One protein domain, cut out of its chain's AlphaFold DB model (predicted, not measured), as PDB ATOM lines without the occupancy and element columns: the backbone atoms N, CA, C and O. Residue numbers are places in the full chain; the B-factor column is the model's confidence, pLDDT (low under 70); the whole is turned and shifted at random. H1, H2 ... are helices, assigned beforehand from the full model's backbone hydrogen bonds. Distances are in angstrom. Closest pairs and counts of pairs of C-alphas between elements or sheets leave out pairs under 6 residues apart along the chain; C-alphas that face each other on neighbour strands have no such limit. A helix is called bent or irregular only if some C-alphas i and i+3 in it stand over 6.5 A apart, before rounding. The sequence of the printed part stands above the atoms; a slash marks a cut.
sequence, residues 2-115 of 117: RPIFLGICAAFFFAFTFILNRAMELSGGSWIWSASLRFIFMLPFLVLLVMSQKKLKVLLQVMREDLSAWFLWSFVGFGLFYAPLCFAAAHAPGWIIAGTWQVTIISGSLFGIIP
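What this domain is: This is residues 2 to 115 of the 117 residues of an uncharacterized protein of Bacillus bombysepticus str. Wang (UniProt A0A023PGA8). Three helices, H2, H3 and H4, make an open triangular frame with an empty middle, and two arms, the free part of H1 and the last helix H6, stick out from it to the same side without meeting. The frame closes at one corner, where the end of H1, H2a and the late part of H4 pack together and H5 lies near; H3 bridges the far ends of H2 and H4. The printed part has 114 residues with six named helices, H1 to H6 in that order, and no named strand: the class is all helix. It is only just loose, close to compact, with a radius of gyration of the C-alphas of 16.3 A, and spans 42 by 31 by 28 A.

Where its parts are: H1 and H4 are the longest helices, with 25 residues each. H1, residues 2 to 26, runs 36.9 A from C-alpha 2 at (143.928, 94.412, 95.927). H4, residues 67 to 91, runs 35.2 A to C-alpha 91 at (146.071, 128.713, 110.965); it is neither bent nor irregular, but only just: C-alphas 81 and 84 are 6.3 A apart. H2, residues 31 to 52, was assigned as one helix by its hydrogen bonds but is bent, with C-alphas 41 and 44 6.7 A apart; its arms are H2a, residues 31 to 41, 15.7 A, and H2b, residues 44 to 52, 12.2 A. H3 is residues 56 to 65, 14.3 A, and H5 residues 94 to 100. H6, residues 103 to 115, spans 19.5 A and ends at (164.698, 108.695, 87.705); it is only just irregular, with C-alphas 112 and 115 6.6 A apart.

How they stand to each other: H1 touches H2a with residues 17 to 25 alone, closest at the C-alphas of Asn 21 and Ser 34, 6.2 A; the two form a helical hairpin, opposite ways at a shallow tilt of 33 degrees, only just short of steep. H4 touches H2a with residues 82 to 90 alone, closest at the C-alphas of Trp 31 and Cys 86, 6.2 A, at a steep tilt of 53 degrees. H3 is about perpendicular to H2b, 75 degrees, and to H4, 76 degrees, and is close but not clearly touching to both; the closest C-alphas are Val 50 and Leu 56, 6.0 A, and Met 63 and Trp 70, 6.3 A. H5 is close but not clearly touching to H1, with the C-alphas of Phe 18 and Gly 94 6.2 A apart. H5 and H6 meet only through their link, and H6 is apart from H1 and H4. Every O i to N i+4 pair is within hydrogen-bond range in H2b, H3 and H5; the others have 19 of 21 in H1, 6 of 7 in H2a, 17 of 21 in H4 and 8 of 9 in H6.

The domain as a whole: The two C-alphas farthest apart, of Ser 27 and Pro 115, are 45.0 A apart. The printed part has no cut, and the five links are tight. Residues 2 to 12 and 99 to 115 stand free, among others. Mean pLDDT of the printed part is 76.5, with 21 residues under 70, among them 22 to 37.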
ATOM      1  N   ARG A   2     143.210  94.137  94.654       70.06
ATOM      2  CA  ARG A   2     143.928  94.412  95.927       70.06
ATOM      3  C   ARG A   2     144.481  95.850  96.107       70.06
ATOM      4  O   ARG A   2     144.319  96.377  97.201       70.06
ATOM      5  N   PRO A   3     145.069  96.515  95.088       77.00
ATOM      6  CA  PRO A   3     145.603  97.877  95.246       77.00
ATOM      7  C   PRO A   3     144.517  98.930  95.484       77.00
ATOM      8  O   PRO A   3     144.722  99.866  96.242       77.00
ATOM      9  N   ILE A   4     143.344  98.746  94.867       82.06
ATOM     10  CA  ILE A   4     142.204  99.660  94.999       82.06
ATOM     11  C   ILE A   4     141.664  99.597  96.427       82.06
ATOM     12  O   ILE A   4     141.439 100.630  97.045       82.06
ATOM     13  N   PHE A   5     141.534  98.390  96.984       83.94
ATOM     14  CA  PHE A   5     141.110  98.205  98.372       83.94
ATOM     15  C   PHE A   5     142.091  98.852  99.361       83.94
ATOM     16  O   PHE A   5     141.672  99.591 100.246       83.94
ATOM     17  N   LEU A   6     143.400  98.651  99.165       80.62
ATOM     18  CA  LEU A   6     144.430  99.309  99.977       80.62
ATOM     19  C   LEU A   6     144.378 100.837  99.848       80.62
ATOM     20  O   LEU A   6     144.523 101.529 100.852       80.62
ATOM     21  N   GLY A   7     144.124 101.360  98.645       81.44
ATOM     22  CA  GLY A   7     143.942 102.792  98.403       81.44
ATOM     23  C   GLY A   7     142.718 103.367  99.120       81.44
ATOM     24  O   GLY A   7     142.821 104.416  99.749       81.44
ATOM     25  N   ILE A   8     141.587 102.658  99.101       84.75
ATOM     26  CA  ILE A   8     140.369 103.052  99.827       84.75
ATOM     27  C   ILE A   8     140.625 103.053 101.338       84.75
ATOM     28  O   ILE A   8     140.296 104.030 102.011       84.75
ATOM     29  N   CYS A   9     141.262 102.007 101.873       82.62
ATOM     30  CA  CYS A   9     141.645 101.967 103.284       82.62
ATOM     31  C   CYS A   9     142.591 103.121 103.642       82.62
ATOM     32  O   CYS A   9     142.381 103.788 104.652       82.62
ATOM     33  N   ALA A  10     143.597 103.400 102.808       79.31
ATOM     34  CA  ALA A  10     144.526 104.506 103.026       79.31
ATOM     35  C   ALA A  10     143.808 105.865 103.033       79.31
ATOM     36  O   ALA A  10     144.034 106.664 103.940       79.31
ATOM     37  N   ALA A  11     142.901 106.108 102.081       80.06
ATOM     38  CA  ALA A  11     142.101 107.330 102.022       80.06
ATOM     39  C   ALA A  11     141.179 107.479 103.244       80.06
ATOM     40  O   ALA A  11     141.057 108.577 103.788       80.06
ATOM     41  N   PHE A  12     140.584 106.380 103.719       83.06
ATOM     42  CA  PHE A  12     139.767 106.365 104.934       83.06
ATOM     43  C   PHE A  12     140.579 106.758 106.173       83.06
ATOM     44  O   PHE A  12     140.202 107.694 106.879       83.06
ATOM     45  N   PHE A  13     141.718 106.100 106.419       79.44
ATOM     46  CA  PHE A  13     142.582 106.439 107.554       79.44
ATOM     47  C   PHE A  13     143.109 107.873 107.450       79.44
ATOM     48  O   PHE A  13     143.143 108.593 108.446       79.44
ATOM     49  N   PHE A  14     143.452 108.322 106.242       76.38
ATOM     50  CA  PHE A  14     143.881 109.694 105.999       76.38
ATOM     51  C   PHE A  14     142.782 110.710 106.351       76.38
ATOM     52  O   PHE A  14     143.040 111.633 107.122       76.38
ATOM     53  N   ALA A  15     141.545 110.513 105.887       77.50
ATOM     54  CA  ALA A  15     140.416 111.388 106.214       77.50
ATOM     55  C   ALA A  15     140.072 111.373 107.716       77.50
ATOM     56  O   ALA A  15     139.860 112.428 108.317       77.50
ATOM     57  N   PHE A  16     140.090 110.195 108.348       79.00
ATOM     58  CA  PHE A  16     139.803 110.029 109.775       79.00
ATOM     59  C   PHE A  16     140.756 110.844 110.666       79.00
ATOM     60  O   PHE A  16     140.329 111.448 111.651       79.00
ATOM     61  N   THR A  17     142.034 110.953 110.283       73.19
ATOM     62  CA  THR A  17     143.001 111.770 111.039       73.19
ATOM     63  C   THR A  17     142.676 113.267 111.046       73.19
ATOM     64  O   THR A  17     143.013 113.942 112.016       73.19
ATOM     65  N   PHE A  18     141.992 113.806 110.027       71.44
ATOM     66  CA  PHE A  18     141.557 115.211 110.039       71.44
ATOM     67  C   PHE A  18     140.402 115.451 111.008       71.44
ATOM     68  O   PHE A  18     140.368 116.491 111.664       71.44
ATOM     69  N   ILE A  19     139.491 114.483 111.136       73.38
ATOM     70  CA  ILE A  19     138.382 114.543 112.097       73.38
ATOM     71  C   ILE A  19     138.934 114.531 113.528       73.38
ATOM     72  O   ILE A  19     138.544 115.367 114.341       73.38
ATOM     73  N   LEU A  20     139.896 113.646 113.815       71.81
ATOM     74  CA  LEU A  20     140.583 113.613 115.111       71.81
ATOM     75  C   LEU A  20     141.358 114.906 115.396       71.81
ATOM     76  O   LEU A  20     141.253 115.445 116.496       71.81
ATOM     77  N   ASN A  21     142.088 115.435 114.411       72.44
ATOM     78  CA  ASN A  21     142.790 116.713 114.558       72.44
ATOM     79  C   ASN A  21     141.822 117.858 114.881       72.44
ATOM     80  O   ASN A  21     142.104 118.655 115.773       72.44
ATOM     81  N   ARG A  22     140.660 117.910 114.216       68.31
ATOM     82  CA  ARG A  22     139.633 118.922 114.491       68.31
ATOM     83  C   ARG A  22     139.038 118.775 115.892       68.31
ATOM     84  O   ARG A  22     138.816 119.780 116.560       68.31
ATOM     85  N   ALA A  23     138.802 117.546 116.350       69.81
ATOM     86  CA  ALA A  23     138.311 117.289 117.703       69.81
ATOM     87  C   ALA A  23     139.311 117.754 118.784       69.81
ATOM     88  O   ALA A  23     138.908 118.335 119.792       69.81
ATOM     89  N   MET A  24     140.615 117.559 118.557       66.62
ATOM     90  CA  MET A  24     141.663 118.030 119.475       66.62
ATOM     91  C   MET A  24     141.840 119.553 119.464       66.62
ATOM     92  O   MET A  24     142.019 120.151 120.526       66.62
ATOM     93  N   GLU A  25     141.743 120.188 118.293       65.38
ATOM     94  CA  GLU A  25     141.781 121.650 118.145       65.38
ATOM     95  C   GLU A  25     140.620 122.317 118.906       65.38
ATOM     96  O   GLU A  25     140.832 123.251 119.676       65.38
ATOM     97  N   LEU A  26     139.401 121.776 118.773       62.47
ATOM     98  CA  LEU A  26     138.209 122.247 119.494       62.47
ATOM     99  C   LEU A  26     138.326 122.106 121.021       62.47
ATOM    100  O   LEU A  26     137.649 122.821 121.754       62.47
ATOM    101  N   SER A  27     139.192 121.208 121.497       61.41
ATOM    102  CA  SER A  27     139.447 120.981 122.925       61.41
ATOM    103  C   SER A  27     140.533 121.907 123.501       61.41
ATOM    104  O   SER A  27     140.873 121.781 124.676       61.41
ATOM    105  N   GLY A  28     141.106 122.816 122.696       60.62
ATOM    106  CA  GLY A  28     142.192 123.711 123.116       60.62
ATOM    107  C   GLY A  28     143.560 123.025 123.239       60.62
ATOM    108  O   GLY A  28     144.457 123.546 123.901       60.62
ATOM    109  N   GLY A  29     143.728 121.841 122.642       63.03
ATOM    110  CA  GLY A  29     144.979 121.087 122.702       63.03
ATOM    111  C   GLY A  29     146.125 121.800 121.980       63.03
ATOM    112  O   GLY A  29     145.952 122.341 120.889       63.03
ATOM    113  N   SER A  30     147.325 121.776 122.568       65.12
ATOM    114  CA  SER A  30     148.531 122.304 121.920       65.12
ATOM    115  C   SER A  30     148.780 121.609 120.576       65.12
ATOM    116  O   SER A  30     148.696 120.385 120.472       65.12
ATOM    117  N   TRP A  31     149.157 122.387 119.561       63.31
ATOM    118  CA  TRP A  31     149.544 121.920 118.223       63.31
ATOM    119  C   TRP A  31     150.577 120.777 118.239       63.31
ATOM    120  O   TRP A  31     150.492 119.852 117.431       63.31
ATOM    121  N   ILE A  32     151.503 120.797 119.203       63.91
ATOM    122  CA  ILE A  32     152.506 119.745 119.438       63.91
ATOM    123  C   ILE A  32     151.848 118.425 119.842       63.91
ATOM    124  O   ILE A  32     152.255 117.365 119.374       63.91
ATOM    125  N   TRP A  33     150.792 118.481 120.653       64.50
ATOM    126  CA  TRP A  33     150.057 117.289 121.064       64.50
ATOM    127  C   TRP A  33     149.282 116.691 119.883       64.50
ATOM    128  O   TRP A  33     149.358 115.486 119.635       64.50
ATOM    129  N   SER A  34     148.631 117.525 119.070       65.56
ATOM    130  CA  SER A  34     147.993 117.039 117.838       65.56
ATOM    131  C   SER A  34     148.991 116.366 116.886       65.56
ATOM    132  O   SER A  34     148.689 115.321 116.304       65.56
ATOM    133  N   ALA A  35     150.206 116.913 116.770       65.50
ATOM    134  CA  ALA A  35     151.280 116.340 115.959       65.50
ATOM    135  C   ALA A  35     151.734 114.966 116.478       65.50
ATOM    136  O   ALA A  35     151.783 113.990 115.725       65.50
ATOM    137  N   SER A  36     152.038 114.874 117.776       68.88
ATOM    138  CA  SER A  36     152.547 113.650 118.396       68.88
ATOM    139  C   SER A  36     151.524 112.519 118.363       68.88
ATOM    140  O   SER A  36     151.886 111.382 118.058       68.88
ATOM    141  N   LEU A  37     150.240 112.812 118.607       68.25
ATOM    142  CA  LEU A  37     149.204 111.780 118.636       68.25
ATOM    143  C   LEU A  37     149.011 111.118 117.265       68.25
ATOM    144  O   LEU A  37     148.807 109.909 117.193       68.25
ATOM    145  N   ARG A  38     149.143 111.879 116.172       70.62
ATOM    146  CA  ARG A  38     149.044 111.346 114.805       70.62
ATOM    147  C   ARG A  38     150.110 110.290 114.519       70.62
ATOM    148  O   ARG A  38     149.800 109.242 113.952       70.62
ATOM    149  N   PHE A  39     151.347 110.532 114.949       70.75
ATOM    150  CA  PHE A  39     152.427 109.557 114.809       70.75
ATOM    151  C   PHE A  39     152.259 108.362 115.740       70.75
ATOM    152  O   PHE A  39     152.431 107.226 115.301       70.75
ATOM    153  N   ILE A  40     151.866 108.608 116.992       75.62
ATOM    154  CA  ILE A  40     151.601 107.549 117.970       75.62
ATOM    155  C   ILE A  40     150.471 106.637 117.484       75.62
ATOM    156  O   ILE A  40     150.569 105.428 117.641       75.62
ATOM    157  N   PHE A  41     149.432 107.179 116.845       75.00
ATOM    158  CA  PHE A  41     148.334 106.381 116.302       75.00
ATOM    159  C   PHE A  41     148.758 105.558 115.079       75.00
ATOM    160  O   PHE A  41     148.276 104.445 114.891       75.00
ATOM    161  N   MET A  42     149.674 106.070 114.252       77.00
ATOM    162  CA  MET A  42     150.161 105.368 113.058       77.00
ATOM    163  C   MET A  42     151.183 104.266 113.387       77.00
ATOM    164  O   MET A  42     151.255 103.259 112.678       77.00
ATOM    165  N   LEU A  43     151.958 104.432 114.464       81.19
ATOM    166  CA  LEU A  43     153.057 103.539 114.838       81.19
ATOM    167  C   LEU A  43     152.628 102.060 115.012       81.19
ATOM    168  O   LEU A  43     153.272 101.206 114.400       81.19
ATOM    169  N   PRO A  44     151.544 101.709 115.743       80.62
ATOM    170  CA  PRO A  44     151.122 100.320 115.928       80.62
ATOM    171  C   PRO A  44     150.762  99.630 114.612       80.62
ATOM    172  O   PRO A  44     151.148  98.483 114.391       80.62
ATOM    173  N   PHE A  45     150.066 100.332 113.712       80.56
ATOM    174  CA  PHE A  45     149.691  99.787 112.405       80.56
ATOM    175  C   PHE A  45     150.919  99.517 111.537       80.56
ATOM    176  O   PHE A  45     150.989  98.489 110.861       80.56
ATOM    177  N   LEU A  46     151.906 100.413 111.586       79.88
ATOM    178  CA  LEU A  46     153.142 100.275 110.824       79.88
ATOM    179  C   LEU A  46     153.979  99.097 111.340       79.88
ATOM    180  O   LEU A  46     154.440  98.274 110.548       79.88
ATOM    181  N   VAL A  47     154.092  98.953 112.664       81.56
ATOM    182  CA  VAL A  47     154.763  97.807 113.300       81.56
ATOM    183  C   VAL A  47     154.060  96.500 112.938       81.56
ATOM    184  O   VAL A  47     154.724  95.561 112.498       81.56
ATOM    185  N   LEU A  48     152.730  96.440 113.034       84.31
ATOM    186  CA  LEU A  48     151.952  95.240 112.709       84.31
ATOM    187  C   LEU A  48     152.106  94.831 111.234       84.31
ATOM    188  O   LEU A  48     152.242  93.645 110.925       84.31
ATOM    189  N   LEU A  49     152.161  95.802 110.322       82.00
ATOM    190  CA  LEU A  49     152.395  95.556 108.899       82.00
ATOM    191  C   LEU A  49     153.803  94.998 108.636       82.00
ATOM    192  O   LEU A  49     153.949  94.029 107.889       82.00
ATOM    193  N   VAL A  50     154.835  95.551 109.279       81.31
ATOM    194  CA  VAL A  50     156.216  95.046 109.156       81.31
ATOM    195  C   VAL A  50     156.363  93.661 109.804       81.31
ATOM    196  O   VAL A  50     157.066  92.801 109.260       81.31
ATOM    197  N   MET A  51     155.664  93.408 110.920       80.06
ATOM    198  CA  MET A  51     155.589  92.092 111.574       80.06
ATOM    199  C   MET A  51     154.967  91.046 110.651       80.06
ATOM    200  O   MET A  51     155.543  89.972 110.476       80.06
ATOM    201  N   SER A  52     153.843  91.377 110.009       81.38
ATOM    202  CA  SER A  52     153.161  90.500 109.049       81.38
ATOM    203  C   SER A  52     154.065  90.118 107.866       81.38
ATOM    204  O   SER A  52     154.054  88.979 107.403       81.38
ATOM    205  N   GLN A  53     154.944  91.030 107.438       78.44
ATOM    206  CA  GLN A  53     155.927  90.763 106.382       78.44
ATOM    207  C   GLN A  53     157.185  90.010 106.860       78.44
ATOM    208  O   GLN A  53     158.040  89.698 106.033       78.44
ATOM    209  N   LYS A  54     157.335  89.725 108.165       79.38
ATOM    210  CA  LYS A  54     158.532  89.117 108.792       79.38
ATOM    211  C   LYS A  54     159.852  89.860 108.516       79.38
ATOM    212  O   LYS A  54     160.932  89.307 108.719       79.38
ATOM    213  N   LYS A  55     159.791  91.131 108.102       79.75
ATOM    214  CA  LYS A  55     160.963  91.943 107.723       79.75
ATOM    215  C   LYS A  55     161.565  92.754 108.874       79.75
ATOM    216  O   LYS A  55     162.509  93.500 108.644       79.75
ATOM    217  N   LEU A  56     161.083  92.595 110.113       78.19
ATOM    218  CA  LEU A  56     161.602  93.359 111.258       78.19
ATOM    219  C   LEU A  56     163.104  93.193 111.474       78.19
ATOM    220  O   LEU A  56     163.778  94.175 111.748       78.19
ATOM    221  N   LYS A  57     163.632  91.970 111.351       79.38
ATOM    222  CA  LYS A  57     165.070  91.734 111.548       79.38
ATOM    223  C   LYS A  57     165.911  92.489 110.518       79.38
ATOM    224  O   LYS A  57     166.897  93.107 110.893       79.38
ATOM    225  N   VAL A  58     165.476  92.492 109.257       81.50
ATOM    226  CA  VAL A  58     166.142  93.232 108.173       81.50
ATOM    227  C   VAL A  58     166.045  94.738 108.407       81.50
ATOM    228  O   VAL A  58     167.043  95.433 108.286       81.50
ATOM    229  N   LEU A  59     164.871  95.234 108.817       80.69
ATOM    230  CA  LEU A  59     164.682  96.647 109.152       80.69
ATOM    231  C   LEU A  59     165.645  97.087 110.267       80.69
ATOM    232  O   LEU A  59     166.341  98.084 110.115       80.69
ATOM    233  N   LEU A  60     165.718  96.324 111.360       81.81
ATOM    234  CA  LEU A  60     166.589  96.628 112.497       81.81
ATOM    235  C   LEU A  60     168.077  96.533 112.144       81.81
ATOM    236  O   LEU A  60     168.875  97.285 112.696       81.81
ATOM    237  N   GLN A  61     168.449  95.629 111.237       82.69
ATOM    238  CA  GLN A  61     169.820  95.517 110.751       82.69
ATOM    239  C   GLN A  61     170.218  96.752 109.932       82.69
ATOM    240  O   GLN A  61     171.209  97.390 110.269       82.69
ATOM    241  N   VAL A  62     169.404  97.154 108.950       82.31
ATOM    242  CA  VAL A  62     169.652  98.357 108.128       82.31
ATOM    243  C   VAL A  62     169.669  99.625 108.987       82.31
ATOM    244  O   VAL A  62     170.532 100.482 108.823       82.31
ATOM    245  N   MET A  63     168.760  99.727 109.963       81.81
ATOM    246  CA  MET A  63     168.757 100.837 110.922       81.81
ATOM    247  C   MET A  63     170.043 100.908 111.753       81.81
ATOM    248  O   MET A  63     170.435 101.994 112.170       81.81
ATOM    249  N   ARG A  64     170.679  99.763 112.034       81.19
ATOM    250  CA  ARG A  64     171.915  99.695 112.820       81.19
ATOM    251  C   ARG A  64     173.159  99.948 111.968       81.19
ATOM    252  O   ARG A  64     174.112 100.511 112.494       81.19
ATOM    253  N   GLU A  65     173.149  99.539 110.703       83.88
ATOM    254  CA  GLU A  65     174.254  99.767 109.763       83.88
ATOM    255  C   GLU A  65     174.439 101.265 109.470       83.88
ATOM    256  O   GLU A  65     175.563 101.749 109.553       83.88
ATOM    257  N   ASP A  66     173.347 102.017 109.271       82.19
ATOM    258  CA  ASP A  66     173.385 103.454 108.950       82.19
ATOM    259  C   ASP A  66     172.506 104.301 109.887       82.19
ATOM    260  O   ASP A  66     171.595 105.026 109.473       82.19
ATOM    261  N   LEU A  67     172.782 104.232 111.192       82.25
ATOM    262  CA  LEU A  67     171.973 104.912 112.212       82.25
ATOM    263  C   LEU A  67     171.947 106.443 112.044       82.25
ATOM    264  O   LEU A  67     170.921 107.075 112.296       82.25
ATOM    265  N   SER A  68     173.056 107.047 111.603       82.12
ATOM    266  CA  SER A  68     173.168 108.497 111.394       82.12
ATOM    267  C   SER A  68     172.308 108.974 110.224       82.12
ATOM    268  O   SER A  68     171.524 109.910 110.383       82.12
ATOM    269  N   ALA A  69     172.399 108.305 109.073       84.00
ATOM    270  CA  ALA A  69     171.576 108.606 107.909       84.00
ATOM    271  C   ALA A  69     170.099 108.318 108.198       84.00
ATOM    272  O   ALA A  69     169.242 109.143 107.877       84.00
ATOM    273  N   TRP A  70     169.797 107.200 108.866       82.25
ATOM    274  CA  TRP A  70     168.435 106.870 109.275       82.25
ATOM    275  C   TRP A  70     167.846 107.948 110.185       82.25
ATOM    276  O   TRP A  70     166.726 108.397 109.942       82.25
ATOM    277  N   PHE A  71     168.589 108.411 111.193       84.19
ATOM    278  CA  PHE A  71     168.115 109.453 112.102       84.19
ATOM    279  C   PHE A  71     167.962 110.803 111.395       84.19
ATOM    280  O   PHE A  71     166.949 111.470 111.587       84.19
ATOM    281  N   LEU A  72     168.914 111.186 110.537       86.25
ATOM    282  CA  LEU A  72     168.862 112.447 109.794       86.25
ATOM    283  C   LEU A  72     167.653 112.484 108.851       86.25
ATOM    284  O   LEU A  72     166.856 113.419 108.904       86.25
ATOM    285  N   TRP A  73     167.465 111.443 108.037       81.81
ATOM    286  CA  TRP A  73     166.336 111.363 107.110       81.81
ATOM    287  C   TRP A  73     165.001 111.149 107.825       81.81
ATOM    288  O   TRP A  73     163.990 111.694 107.383       81.81
ATOM    289  N   SER A  74     164.986 110.446 108.963       81.44
ATOM    290  CA  SER A  74     163.797 110.369 109.821       81.44
ATOM    291  C   SER A  74     163.465 111.737 110.416       81.44
ATOM    292  O   SER A  74     162.308 112.133 110.418       81.44
ATOM    293  N   PHE A  75     164.450 112.519 110.856       82.75
ATOM    294  CA  PHE A  75     164.211 113.865 111.375       82.75
ATOM    295  C   PHE A  75     163.712 114.826 110.288       82.75
ATOM    296  O   PHE A  75     162.784 115.599 110.524       82.75
ATOM    297  N   VAL A  76     164.256 114.744 109.074       84.19
ATOM    298  CA  VAL A  76     163.770 115.539 107.936       84.19
ATOM    299  C   VAL A  76     162.345 115.119 107.547       84.19
ATOM    300  O   VAL A  76     161.461 115.965 107.421       84.19
ATOM    301  N   GLY A  77     162.080 113.818 107.418       77.06
ATOM    302  CA  GLY A  77     160.776 113.302 106.993       77.06
ATOM    303  C   GLY A  77     159.670 113.404 108.048       77.06
ATOM    304  O   GLY A  77     158.519 113.649 107.704       77.06
ATOM    305  N   PHE A  78     159.992 113.233 109.332       73.75
ATOM    306  CA  PHE A  78     159.020 113.318 110.425       73.75
ATOM    307  C   PHE A  78     158.975 114.710 111.047       73.75
ATOM    308  O   PHE A  78     157.892 115.194 111.333       73.75
ATOM    309  N   GLY A  79     160.113 115.370 111.255       76.06
ATOM    310  CA  GLY A  79     160.184 116.685 111.893       76.06
ATOM    311  C   GLY A  79     159.930 117.822 110.909       76.06
ATOM    312  O   GLY A  79     158.951 118.555 111.050       76.06
ATOM    313  N   LEU A  80     160.784 117.954 109.889       80.00
ATOM    314  CA  LEU A  80     160.743 119.092 108.958       80.00
ATOM    315  C   LEU A  80     159.479 119.105 108.089       80.00
ATOM    316  O   LEU A  80     159.004 120.171 107.716       80.00
ATOM    317  N   PHE A  81     158.913 117.938 107.792       77.25
ATOM    318  CA  PHE A  81     157.654 117.837 107.056       77.25
ATOM    319  C   PHE A  81     156.424 118.135 107.928       77.25
ATOM    320  O   PHE A  81     155.508 118.826 107.483       77.25
ATOM    321  N   TYR A  82     156.384 117.648 109.176       73.19
ATOM    322  CA  TYR A  82     155.208 117.854 110.029       73.19
ATOM    323  C   TYR A  82     155.191 119.195 110.750       73.19
ATOM    324  O   TYR A  82     154.106 119.696 111.015       73.19
ATOM    325  N   ALA A  83     156.335 119.809 111.049       74.56
ATOM    326  CA  ALA A  83     156.366 121.137 111.660       74.56
ATOM    327  C   ALA A  83     155.541 122.187 110.871       74.56
ATOM    328  O   ALA A  83     154.636 122.783 111.461       74.56
ATOM    329  N   PRO A  84     155.745 122.378 109.548       75.38
ATOM    330  CA  PRO A  84     154.925 123.288 108.752       75.38
ATOM    331  C   PRO A  84     153.489 122.783 108.569       75.38
ATOM    332  O   PRO A  84     152.574 123.598 108.483       75.38
ATOM    333  N   LEU A  85     153.255 121.465 108.568       73.44
ATOM    334  CA  LEU A  85     151.905 120.896 108.517       73.44
ATOM    335  C   LEU A  85     151.086 121.258 109.763       73.44
ATOM    336  O   LEU A  85     149.931 121.661 109.658       73.44
ATOM    337  N   CYS A  86     151.680 121.108 110.944       71.19
ATOM    338  CA  CYS A  86     151.045 121.415 112.219       71.19
ATOM    339  C   CYS A  86     150.870 122.922 112.403       71.19
ATOM    340  O   CYS A  86     149.845 123.349 112.930       71.19
ATOM    341  N   PHE A  87     151.815 123.722 111.905       72.44
ATOM    342  CA  PHE A  87     151.657 125.170 111.817       72.44
ATOM    343  C   PHE A  87     150.477 125.553 110.909       72.44
ATOM    344  O   PHE A  87     149.598 126.306 111.320       72.44
ATOM    345  N   ALA A  88     150.382 124.971 109.708       74.44
ATOM    346  CA  ALA A  88     149.250 125.194 108.811       74.44
ATOM    347  C   ALA A  88     147.919 124.741 109.436       74.44
ATOM    348  O   ALA A  88     146.920 125.436 109.290       74.44
ATOM    349  N   ALA A  89     147.908 123.635 110.187       67.50
ATOM    350  CA  ALA A  89     146.734 123.139 110.913       67.50
ATOM    351  C   ALA A  89     146.238 124.063 112.030       67.50
ATOM    352  O   ALA A  89     145.059 124.005 112.363       67.50
ATOM    353  N   ALA A  90     147.098 124.919 112.583       69.06
ATOM    354  CA  ALA A  90     146.696 125.925 113.564       69.06
ATOM    355  C   ALA A  90     146.099 127.190 112.918       69.06
ATOM    356  O   ALA A  90     145.347 127.915 113.564       69.06
ATOM    357  N   HIS A  91     146.440 127.470 111.655       73.56
ATOM    358  CA  HIS A  91     146.071 128.713 110.965       73.56
ATOM    359  C   HIS A  91     145.040 128.533 109.846       73.56
ATOM    360  O   HIS A  91     144.428 129.511 109.416       73.56
ATOM    361  N   ALA A  92     144.836 127.309 109.363       71.50
ATOM    362  CA  ALA A  92     143.910 126.992 108.289       71.50
ATOM    363  C   ALA A  92     142.989 125.831 108.687       71.50
ATOM    364  O   ALA A  92     143.422 124.870 109.323       71.50
ATOM    365  N   PRO A  93     141.714 125.867 108.272       73.06
ATOM    366  CA  PRO A  93     140.798 124.776 108.544       73.06
ATOM    367  C   PRO A  93     141.212 123.511 107.774       73.06
ATOM    368  O   PRO A  93     141.700 123.572 106.642       73.06
ATOM    369  N   GLY A  94     140.962 122.341 108.370       68.50
ATOM    370  CA  GLY A  94     141.440 121.049 107.856       68.50
ATOM    371  C   GLY A  94     141.044 120.717 106.410       68.50
ATOM    372  O   GLY A  94     141.763 119.981 105.739       68.50
ATOM    373  N   TRP A  95     139.951 121.289 105.894       73.06
ATOM    374  CA  TRP A  95     139.520 121.094 104.505       73.06
ATOM    375  C   TRP A  95     140.419 121.813 103.485       73.06
ATOM    376  O   TRP A  95     140.668 121.257 102.417       73.06
ATOM    377  N   ILE A  96     140.979 122.985 103.819       78.00
ATOM    378  CA  ILE A  96     141.968 123.669 102.963       78.00
ATOM    379  C   ILE A  96     143.255 122.848 102.912       78.00
ATOM    380  O   ILE A  96     143.805 122.606 101.839       78.00
ATOM    381  N   ILE A  97     143.690 122.339 104.063       76.19
ATOM    382  CA  ILE A  97     144.896 121.513 104.174       76.19
ATOM    383  C   ILE A  97     144.733 120.226 103.359       76.19
ATOM    384  O   ILE A  97     145.605 119.894 102.557       76.19
ATOM    385  N   ALA A  98     143.588 119.548 103.477       74.75
ATOM    386  CA  ALA A  98     143.274 118.360 102.684       74.75
ATOM    387  C   ALA A  98     143.241 118.640 101.168       74.75
ATOM    388  O   ALA A  98     143.689 117.801 100.384       74.75
ATOM    389  N   GLY A  99     142.761 119.819 100.754       80.50
ATOM    390  CA  GLY A  99     142.797 120.263  99.358       80.50
ATOM    391  C   GLY A  99     144.224 120.471  98.848       80.50
ATOM    392  O   GLY A  99     144.598 119.921  97.812       80.50
ATOM    393  N   THR A 100     145.060 121.186  99.608       83.75
ATOM    394  CA  THR A 100     146.477 121.398  99.247       83.75
ATOM    395  C   THR A 100     147.288 120.103  99.234       83.75
ATOM    396  O   THR A 100     148.229 119.969  98.454       83.75
ATOM    397  N   TRP A 101     146.882 119.102 100.022       80.94
ATOM    398  CA  TRP A 101     147.540 117.798 100.052       80.94
ATOM    399  C   TRP A 101     147.504 117.064  98.712       80.94
ATOM    400  O   TRP A 101     148.386 116.253  98.440       80.94
ATOM    401  N   GLN A 102     146.534 117.360  97.843       82.38
ATOM    402  CA  GLN A 102     146.447 116.742  96.515       82.38
ATOM    403  C   GLN A 102     147.669 117.061  95.638       82.38
ATOM    404  O   GLN A 102     148.020 116.264  94.769       82.38
ATOM    405  N   VAL A 103     148.387 118.158  95.919       84.12
ATOM    406  CA  VAL A 103     149.664 118.479  95.258       84.12
ATOM    407  C   VAL A 103     150.681 117.346  95.429       84.12
ATOM    408  O   VAL A 103     151.437 117.070  94.502       84.12
ATOM    409  N   THR A 104     150.654 116.615  96.550       83.12
ATOM    410  CA  THR A 104     151.568 115.483  96.788       83.12
ATOM    411  C   THR A 104     151.395 114.349  95.778       83.12
ATOM    412  O   THR A 104     152.372 113.675  95.458       83.12
ATOM    413  N   ILE A 105     150.192 114.165  95.220       83.00
ATOM    414  CA  ILE A 105     149.935 113.166  94.173       83.00
ATOM    415  C   ILE A 105     150.680 113.553  92.891       83.00
ATOM    416  O   ILE A 105     151.333 112.711  92.277       83.00
ATOM    417  N   ILE A 106     150.627 114.836  92.518       84.62
ATOM    418  CA  ILE A 106     151.320 115.384  91.344       84.62
ATOM    419  C   ILE A 106     152.838 115.356  91.563       84.62
ATOM    420  O   ILE A 106     153.584 114.917  90.691       84.62
ATOM    421  N   SER A 107     153.314 115.775  92.737       84.25
ATOM    422  CA  SER A 107     154.740 115.707  93.075       84.25
ATOM    423  C   SER A 107     155.255 114.268  93.054       84.25
ATOM    424  O   SER A 107     156.321 114.010  92.503       84.25
ATOM    425  N   GLY A 108     154.494 113.318  93.604       81.69
ATOM    426  CA  GLY A 108     154.857 111.902  93.623       81.69
ATOM    427  C   GLY A 108     154.951 111.292  92.225       81.69
ATOM    428  O   GLY A 108     155.900 110.560  91.945       81.69
ATOM    429  N   SER A 109     154.020 111.624  91.324       83.25
ATOM    430  CA  SER A 109     154.094 111.154  89.938       83.25
ATOM    431  C   SER A 109     155.282 111.765  89.189       83.25
ATOM    432  O   SER A 109     155.987 111.038  88.496       83.25
ATOM    433  N   LEU A 110     155.581 113.053  89.397       82.00
ATOM    434  CA  LEU A 110     156.767 113.719  88.840       82.00
ATOM    435  C   LEU A 110     158.074 113.066  89.311       82.00
ATOM    436  O   LEU A 110     158.909 112.707  88.481       82.00
ATOM    437  N   PHE A 111     158.236 112.848  90.619       76.81
ATOM    438  CA  PHE A 111     159.409 112.159  91.167       76.81
ATOM    439  C   PHE A 111     159.523 110.711  90.697       76.81
ATOM    440  O   PHE A 111     160.634 110.209  90.592       76.81
ATOM    441  N   GLY A 112     158.410 110.040  90.397       76.19
ATOM    442  CA  GLY A 112     158.429 108.701  89.814       76.19
ATOM    443  C   GLY A 112     158.902 108.672  88.359       76.19
ATOM    444  O   GLY A 112     159.413 107.650  87.921       76.19
ATOM    445  N   ILE A 113     158.763 109.775  87.617       73.38
ATOM    446  CA  ILE A 113     159.134 109.870  86.193       73.38
ATOM    447  C   ILE A 113     160.594 110.321  86.015       73.38
ATOM    448  O   ILE A 113     161.270 109.858  85.101       73.38
ATOM    449  N   ILE A 114     161.098 111.196  86.892       66.44
ATOM    450  CA  ILE A 114     162.455 111.772  86.811       66.44
ATOM    451  C   ILE A 114     163.603 110.732  86.832       66.44
ATOM    452  O   ILE A 114     164.527 110.910  86.047       66.44
ATOM    453  N   PRO A 115     163.590 109.654  87.643       63.00
ATOM    454  CA  PRO A 115     164.698 108.695  87.705       63.00
ATOM    455  C   PRO A 115     164.719 107.659  86.566       63.00
ATOM    456  O   PRO A 115     165.636 106.844  86.520       63.00
TER     457      PRO A 115